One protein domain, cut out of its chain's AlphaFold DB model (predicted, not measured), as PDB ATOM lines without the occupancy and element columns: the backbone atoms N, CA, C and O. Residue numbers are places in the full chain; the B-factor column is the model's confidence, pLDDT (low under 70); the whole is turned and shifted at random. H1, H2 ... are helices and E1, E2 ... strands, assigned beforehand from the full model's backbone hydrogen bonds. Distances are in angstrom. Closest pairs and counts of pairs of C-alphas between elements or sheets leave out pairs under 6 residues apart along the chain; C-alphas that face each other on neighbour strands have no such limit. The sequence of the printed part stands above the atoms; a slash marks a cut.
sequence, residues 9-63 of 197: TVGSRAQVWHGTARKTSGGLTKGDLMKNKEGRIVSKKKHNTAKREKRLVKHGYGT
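Overview. This is residues 9 to 63 of the 197 residues of an uncharacterized protein of viral metagenome (UniProt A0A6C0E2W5). A small head is joined to a helical arm: the two-strand pair E1 and E2 with the helix H1 forms one end, the hairpin of E3 and E4 lies beside H1 near the middle, and H2 followed by H3 sticks out beyond it with residues 48 to 53 and 55 to 61 free. This arm makes much of the length. The printed part has 55 residues, with three named helices and four named strands in the order E1, H1, E2, E3, E4, H2, H3, and its class is mixed, helices and strands. E1 and E2 are parallel, while E3 and E4 are antiparallel. The whole is loose, with a radius of gyration of the C-alphas of 13.8 A and spans of 43, 20 and 14 A.

Arrangement. E1, residues 9 to 11, H1, residues 13 to 18, and E2, residues 21 to 24, form a strand-helix-strand unit, two parallel neighbour strands with a helix between them, and its crossover is right-handed. The directions of E1 and E2 stand at 64 degrees, and N 11 and O 23 are within hydrogen-bond range at 2.9 A, as are N 23 and O 9 at 3.2 A. The closest C-alphas of H1 and E2 are those of Gln 15 and Ala 21, 5.5 A apart. E3, residues 33 to 35, and E4, residues 41 to 43, form a hairpin with directions at 139 degrees; N 34 and O 42 are 2.9 A apart, as are N 42 and O 34, both within hydrogen-bond range. The closest C-alphas of H1 and E4 are those of Arg 13 and Ile 41, 6.3 A apart. E2 and E3 are apart. The closest C-alphas of E3 and H2, residues 44 to 53, are those of Leu 33 and Lys 44, 5.5 A apart. H2 and H3, residues 55 to 58, meet only through their link. In H1 and H2 every O i to N i+4 pair is within hydrogen-bond range, and H3 is too short for such a pair.

Along the chain. E1 begins at C-alpha 9, at (487.603, -8.349, 673.309), and is 6.8 A long. H1 measures 8.7 A, E2 7.6 A, E3 7.1 A and E4 7.2 A. H2 begins at C-alpha 44, at (496.936, -13.204, 655.374), and measures 14.4 A. H3 measures 5.0 A and ends at C-alpha 58, at (508.960, -3.188, 640.380).

Size, cuts and confidence. The two C-alphas farthest apart are those of Thr 9 and Gly 60, 42.8 A. The printed part has no cut. The link from E2 to E3, 8 residues, is short; the other links are tight. The mean pLDDT of the printed part is 94.5, and no printed residue is under 70.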
ATOM      1  N   THR A   9     488.205  -8.713 674.602       90.75
ATOM      2  CA  THR A   9     487.603  -8.349 673.309       90.75
ATOM      3  C   THR A   9     488.676  -7.955 672.298       90.75
ATOM      4  O   THR A   9     488.611  -8.368 671.141       90.75
ATOM      5  N   VAL A  10     489.679  -7.194 672.736       95.38
ATOM      6  CA  VAL A  10     490.791  -6.722 671.908       95.38
ATOM      7  C   VAL A  10     492.106  -7.210 672.504       95.38
ATOM      8  O   VAL A  10     492.333  -7.060 673.700       95.38
ATOM      9  N   GLY A  11     492.978  -7.772 671.669       94.69
ATOM     10  CA  GLY A  11     494.310  -8.212 672.079       94.69
ATOM     11  C   GLY A  11     495.360  -8.109 670.975       94.69
ATOM     12  O   GLY A  11     495.115  -7.617 669.868       94.69
ATOM     13  N   SER A  12     496.562  -8.594 671.272       95.75
ATOM     14  CA  SER A  12     497.643  -8.712 670.292       95.75
ATOM     15  C   SER A  12     497.372  -9.837 669.285       95.75
ATOM     16  O   SER A  12     496.584 -10.753 669.526       95.75
ATOM     17  N   ARG A  13     498.066  -9.822 668.139       96.25
ATOM     18  CA  ARG A  13     497.969 -10.913 667.145       96.25
ATOM     19  C   ARG A  13     498.308 -12.284 667.741       96.25
ATOM     20  O   ARG A  13     497.693 -13.272 667.353       96.25
ATOM     21  N   ALA A  14     499.256 -12.334 668.679       95.88
ATOM     22  CA  ALA A  14     499.624 -13.560 669.381       95.88
ATOM     23  C   ALA A  14     498.491 -14.054 670.286       95.88
ATOM     24  O   ALA A  14     498.092 -15.210 670.196       95.88
ATOM     25  N   GLN A  15     497.908 -13.160 671.084       94.75
ATOM     26  CA  GLN A  15     496.778 -13.473 671.962       94.75
ATOM     27  C   GLN A  15     495.575 -14.024 671.184       94.75
ATOM     28  O   GLN A  15     495.018 -15.058 671.547       94.75
ATOM     29  N   VAL A  16     495.232 -13.406 670.049       95.81
ATOM     30  CA  VAL A  16     494.157 -13.896 669.167       95.81
ATOM     31  C   VAL A  16     494.475 -15.285 668.604       95.81
ATOM     32  O   VAL A  16     493.611 -16.159 668.560       95.81
ATOM     33  N   TRP A  17     495.724 -15.536 668.203       95.31
ATOM     34  CA  TRP A  17     496.136 -16.843 667.683       95.31
ATOM     35  C   TRP A  17     496.052 -17.953 668.738       95.31
ATOM     36  O   TRP A  17     495.568 -19.055 668.453       95.31
ATOM     37  N   HIS A  18     496.468 -17.641 669.967       92.88
ATOM     38  CA  HIS A  18     496.417 -18.542 671.117       92.88
ATOM     39  C   HIS A  18     495.028 -18.627 671.771       92.88
ATOM     40  O   HIS A  18     494.862 -19.403 672.709       92.88
ATOM     41  N   GLY A  19     494.038 -17.870 671.289       90.69
ATOM     42  CA  GLY A  19     492.667 -17.911 671.797       90.69
ATOM     43  C   GLY A  19     492.506 -17.310 673.195       90.69
ATOM     44  O   GLY A  19     491.748 -17.851 673.989       90.69
ATOM     45  N   THR A  20     493.260 -16.255 673.524       92.56
ATOM     46  CA  THR A  20     493.032 -15.427 674.729       92.56
ATOM     47  C   THR A  20     492.296 -14.118 674.428       92.56
ATOM     48  O   THR A  20     491.877 -13.424 675.351       92.56
ATOM     49  N   ALA A  21     492.162 -13.760 673.146       93.12
ATOM     50  CA  ALA A  21     491.433 -12.579 672.705       93.12
ATOM     51  C   ALA A  21     490.591 -12.870 671.457       93.12
ATOM     52  O   ALA A  21     490.975 -13.679 670.609       93.12
ATOM     53  N   ARG A  22     489.462 -12.164 671.313       94.12
ATOM     54  CA  ARG A  22     488.524 -12.351 670.187       94.12
ATOM     55  C   ARG A  22     489.037 -11.747 668.881       94.12
ATOM     56  O   ARG A  22     488.974 -12.385 667.831       94.12
ATOM     57  N   LYS A  23     489.525 -10.507 668.937       95.94
ATOM     58  CA  LYS A  23     490.021  -9.756 667.775       95.94
ATOM     59  C   LYS A  23     491.228  -8.899 668.133       95.94
ATOM     60  O   LYS A  23     491.502  -8.616 669.294       95.94
ATOM     61  N   THR A  24     491.967  -8.482 667.113       96.94
ATOM     62  CA  THR A  24     493.019  -7.465 667.271       96.94
ATOM     63  C   THR A  24     492.435  -6.055 667.328       96.94
ATOM     64  O   THR A  24     491.273  -5.856 666.975       96.94
ATOM     65  N   SER A  25     493.251  -5.059 667.688       95.19
ATOM     66  CA  SER A  25     492.846  -3.642 667.625       95.19
ATOM     67  C   SER A  25     492.377  -3.215 666.229       95.19
ATOM     68  O   SER A  25     491.474  -2.401 666.105       95.19
ATOM     69  N   GLY A  26     492.926  -3.825 665.172       93.81
ATOM     70  CA  GLY A  26     492.503  -3.621 663.783       93.81
ATOM     71  C   GLY A  26     491.386  -4.554 663.304       93.81
ATOM     72  O   GLY A  26     491.255  -4.753 662.101       93.81
ATOM     73  N   GLY A  27     490.653  -5.208 664.210       95.50
ATOM     74  CA  GLY A  27     489.510  -6.065 663.873       95.50
ATOM     75  C   GLY A  27     489.853  -7.435 663.275       95.50
ATOM     76  O   GLY A  27     488.948  -8.172 662.911       95.50
ATOM     77  N   LEU A  28     491.135  -7.808 663.187       97.06
ATOM     78  CA  LEU A  28     491.535  -9.115 662.649       97.06
ATOM     79  C   LEU A  28     491.150 -10.244 663.605       97.06
ATOM     80  O   LEU A  28     491.492 -10.183 664.792       97.06
ATOM     81  N   THR A  29     490.518 -11.279 663.063       96.56
ATOM     82  CA  THR A  29     490.200 -12.531 663.758       96.56
ATOM     83  C   THR A  29     491.285 -13.580 663.512       96.56
ATOM     84  O   THR A  29     492.180 -13.397 662.683       96.56
ATOM     85  N   LYS A  30     491.208 -14.723 664.202       95.38
ATOM     86  CA  LYS A  30     492.148 -15.836 663.993       95.38
ATOM     87  C   LYS A  30     492.160 -16.331 662.537       95.38
ATOM     88  O   LYS A  30     493.227 -16.667 662.027       95.38
ATOM     89  N   GLY A  31     491.014 -16.301 661.850       96.19
ATOM     90  CA  GLY A  31     490.892 -16.675 660.437       96.19
ATOM     91  C   GLY A  31     491.667 -15.758 659.483       96.19
ATOM     92  O   GLY A  31     492.140 -16.217 658.444       96.19
ATOM     93  N   ASP A  32     491.890 -14.499 659.862       96.75
ATOM     94  CA  ASP A  32     492.613 -13.503 659.057       96.75
ATOM     95  C   ASP A  32     494.134 -13.542 659.257       96.75
ATOM     96  O   ASP A  32     494.888 -12.854 658.553       96.75
ATOM     97  N   LEU A  33     494.597 -14.325 660.232       97.31
ATOM     98  CA  LEU A  33     495.989 -14.413 660.656       97.31
ATOM     99  C   LEU A  33     496.647 -15.706 660.169       97.31
ATOM    100  O   LEU A  33     496.004 -16.735 659.982       97.31
ATOM    101  N   MET A  34     497.956 -15.655 659.961       97.44
ATOM    102  CA  MET A  34     498.780 -16.816 659.631       97.44
ATOM    103  C   MET A  34     500.144 -16.702 660.302       97.44
ATOM    104  O   MET A  34     500.664 -15.597 660.470       97.44
ATOM    105  N   LYS A  35     500.745 -17.843 660.637       97.06
ATOM    106  CA  LYS A  35     502.142 -17.920 661.067       97.06
ATOM    107  C   LYS A  35     503.029 -18.026 659.823       97.06
ATOM    108  O   LYS A  35     502.788 -18.880 658.973       97.06
ATOM    109  N   ASN A  36     503.997 -17.125 659.668       96.81
ATOM    110  CA  ASN A  36     504.998 -17.232 658.601       96.81
ATOM    111  C   ASN A  36     506.102 -18.235 658.987       96.81
ATOM    112  O   ASN A  36     506.121 -18.759 660.101       96.81
ATOM    113  N   LYS A  37     507.038 -18.489 658.066       96.12
ATOM    114  CA  LYS A  37     508.172 -19.393 658.318       96.12
ATOM    115  C   LYS A  37     509.087 -18.892 659.442       96.12
ATOM    116  O   LYS A  37     509.664 -19.690 660.161       96.12
ATOM    117  N   GLU A  38     509.161 -17.575 659.637       95.19
ATOM    118  CA  GLU A  38     509.892 -16.929 660.732       95.19
ATOM    119  C   GLU A  38     509.133 -16.967 662.075       95.19
ATOM    120  O   GLU A  38     509.527 -16.312 663.036       95.19
ATOM    121  N   GLY A  39     508.002 -17.673 662.148       95.56
ATOM    122  CA  GLY A  39     507.212 -17.852 663.363       95.56
ATOM    123  C   GLY A  39     506.363 -16.651 663.797       95.56
ATOM    124  O   GLY A  39     505.634 -16.747 664.783       95.56
ATOM    125  N   ARG A  40     506.392 -15.544 663.053       96.88
ATOM    126  CA  ARG A  40     505.595 -14.335 663.288       96.88
ATOM    127  C   ARG A  40     504.158 -14.516 662.810       96.88
ATOM    128  O   ARG A  40     503.901 -15.050 661.731       96.88
ATOM    129  N   ILE A  41     503.219 -13.982 663.584       97.38
ATOM    130  CA  ILE A  41     501.794 -13.985 663.242       97.38
ATOM    131  C   ILE A  41     501.463 -12.708 662.463       97.38
ATOM    132  O   ILE A  41     501.502 -11.598 662.999       97.38
ATOM    133  N   VAL A  42     501.135 -12.865 661.183       97.00
ATOM    134  CA  VAL A  42     500.886 -11.778 660.226       97.00
ATOM    135  C   VAL A  42     499.484 -11.877 659.626       97.00
ATOM    136  O   VAL A  42     498.846 -12.925 659.665       97.00
ATOM    137  N   SER A  43     498.991 -10.784 659.039       97.44
ATOM    138  CA  SER A  43     497.727 -10.800 658.290       97.44
ATOM    139  C   SER A  43     497.891 -11.521 656.948       97.44
ATOM    140  O   SER A  43     498.760 -11.149 656.148       97.44
ATOM    141  N   LYS A  44     496.997 -12.476 656.655       96.88
ATOM    142  CA  LYS A  44     496.936 -13.204 655.374       96.88
ATOM    143  C   LYS A  44     496.830 -12.252 654.182       96.88
ATOM    144  O   LYS A  44     497.590 -12.356 653.219       96.88
ATOM    145  N   LYS A  45     495.942 -11.253 654.271       96.62
ATOM    146  CA  LYS A  45     495.715 -10.255 653.209       96.62
ATOM    147  C   LYS A  45     496.992  -9.489 652.861       96.62
ATOM    148  O   LYS A  45     497.313  -9.320 651.681       96.62
ATOM    149  N   LYS A  46     497.735  -9.034 653.875       95.62
ATOM    150  CA  LYS A  46     498.983  -8.280 653.675       95.62
ATOM    151  C   LYS A  46     500.087  -9.164 653.102       95.62
ATOM    152  O   LYS A  46     500.720  -8.755 652.132       95.62
ATOM    153  N   HIS A  47     500.254 -10.377 653.623       95.81
ATOM    154  CA  HIS A  47     501.221 -11.344 653.103       95.81
ATOM    155  C   HIS A  47     500.984 -11.654 651.611       95.81
ATOM    156  O   HIS A  47     501.903 -11.543 650.796       95.81
ATOM    157  N   ASN A  48     499.738 -11.940 651.222       96.19
ATOM    158  CA  ASN A  48     499.391 -12.268 649.834       96.19
ATOM    159  C   ASN A  48     499.547 -11.070 648.890       96.19
ATOM    160  O   ASN A  48     499.945 -11.214 647.737       96.19
ATOM    161  N   THR A  49     499.234  -9.866 649.361       96.19
ATOM    162  CA  THR A  49     499.383  -8.640 648.563       96.19
ATOM    163  C   THR A  49     500.855  -8.289 648.352       96.19
ATOM    164  O   THR A  49     501.254  -8.010 647.225       96.19
ATOM    165  N   ALA A  50     501.691  -8.415 649.388       94.06
ATOM    166  CA  ALA A  50     503.130  -8.173 649.284       94.06
ATOM    167  C   ALA A  50     503.809  -9.094 648.251       94.06
ATOM    168  O   ALA A  50     504.604  -8.620 647.437       94.06
ATOM    169  N   LYS A  51     503.447 -10.388 648.225       92.50
ATOM    170  CA  LYS A  51     503.960 -11.359 647.237       92.50
ATOM    171  C   LYS A  51     503.563 -11.034 645.797       92.50
ATOM    172  O   LYS A  51     504.355 -11.277 644.887       92.50
ATOM    173  N   ARG A  52     502.356 -10.499 645.594       94.25
ATOM    174  CA  ARG A  52     501.831 -10.144 644.267       94.25
ATOM    175  C   ARG A  52     502.441  -8.854 643.734       94.25
ATOM    176  O   ARG A  52     502.894  -8.810 642.598       94.25
ATOM    177  N   GLU A  53     502.472  -7.804 644.547       94.31
ATOM    178  CA  GLU A  53     502.821  -6.466 644.064       94.31
ATOM    179  C   GLU A  53     504.325  -6.260 643.854       94.31
ATOM    180  O   GLU A  53     504.704  -5.452 643.006       94.31
ATOM    181  N   LYS A  54     505.178  -6.946 644.636       92.25
ATOM    182  CA  LYS A  54     506.653  -6.873 644.556       92.25
ATOM    183  C   LYS A  54     507.173  -5.436 644.350       92.25
ATOM    184  O   LYS A  54     508.025  -5.194 643.497       92.25
ATOM    185  N   ARG A  55     506.646  -4.470 645.118       92.38
ATOM    186  CA  ARG A  55     506.825  -3.020 644.880       92.38
ATOM    187  C   ARG A  55     508.291  -2.610 644.723       92.38
ATOM    188  O   ARG A  55     508.625  -1.937 643.756       92.38
ATOM    189  N   LEU A  56     509.169  -3.063 645.619       89.88
ATOM    190  CA  LEU A  56     510.602  -2.750 645.557       89.88
ATOM    191  C   LEU A  56     511.230  -3.233 644.245       89.88
ATOM    192  O   LEU A  56     511.822  -2.437 643.520       89.88
ATOM    193  N   VAL A  57     510.981  -4.492 643.878       90.00
ATOM    194  CA  VAL A  57     511.470  -5.084 642.623       90.00
ATOM    195  C   VAL A  57     510.895  -4.353 641.409       90.00
ATOM    196  O   VAL A  57     511.621  -4.050 640.463       90.00
ATOM    197  N   LYS A  58     509.608  -3.982 641.440       88.31
ATOM    198  CA  LYS A  58     508.960  -3.188 640.380       88.31
ATOM    199  C   LYS A  58     509.665  -1.844 640.159       88.31
ATOM    200  O   LYS A  58     509.842  -1.437 639.002       88.31
ATOM    201  N   HIS A  59     510.087  -1.199 641.246       88.25
ATOM    202  CA  HIS A  59     510.852   0.050 641.251       88.25
ATOM    203  C   HIS A  59     512.368  -0.139 641.040       88.25
ATOM    204  O   HIS A  59     513.094   0.847 640.984       88.25
ATOM    205  N   GLY A  60     512.843  -1.375 640.841       89.69
ATOM    206  CA  GLY A  60     514.244  -1.676 640.527       89.69
ATOM    207  C   GLY A  60     515.152  -1.866 641.745       89.69
ATOM    208  O   GLY A  60     516.371  -1.871 641.592       89.69
ATOM    209  N   TYR A  61     514.580  -2.034 642.936       91.25
ATOM    210  CA  TYR A  61     515.301  -2.318 644.174       91.25
ATOM    211  C   TYR A  61     515.202  -3.801 644.541       91.25
ATOM    212  O   TYR A  61     514.164  -4.438 644.348       91.25
ATOM    213  N   GLY A  62     516.263  -4.347 645.120       90.38
ATOM    214  CA  GLY A  62     516.291  -5.697 645.666       90.38
ATOM    215  C   GLY A  62     517.466  -5.902 646.612       90.38
ATOM    216  O   GLY A  62     518.018  -4.946 647.150       90.38
ATOM    217  N   THR A  63     517.825  -7.161 646.831       91.31
ATOM    218  CA  THR A  63     518.863  -7.575 647.782       91.31
ATOM    219  C   THR A  63     520.030  -8.212 647.037       91.31
ATOM    220  O   THR A  63     519.807  -9.043 646.156       91.31
TER     221      THR A  63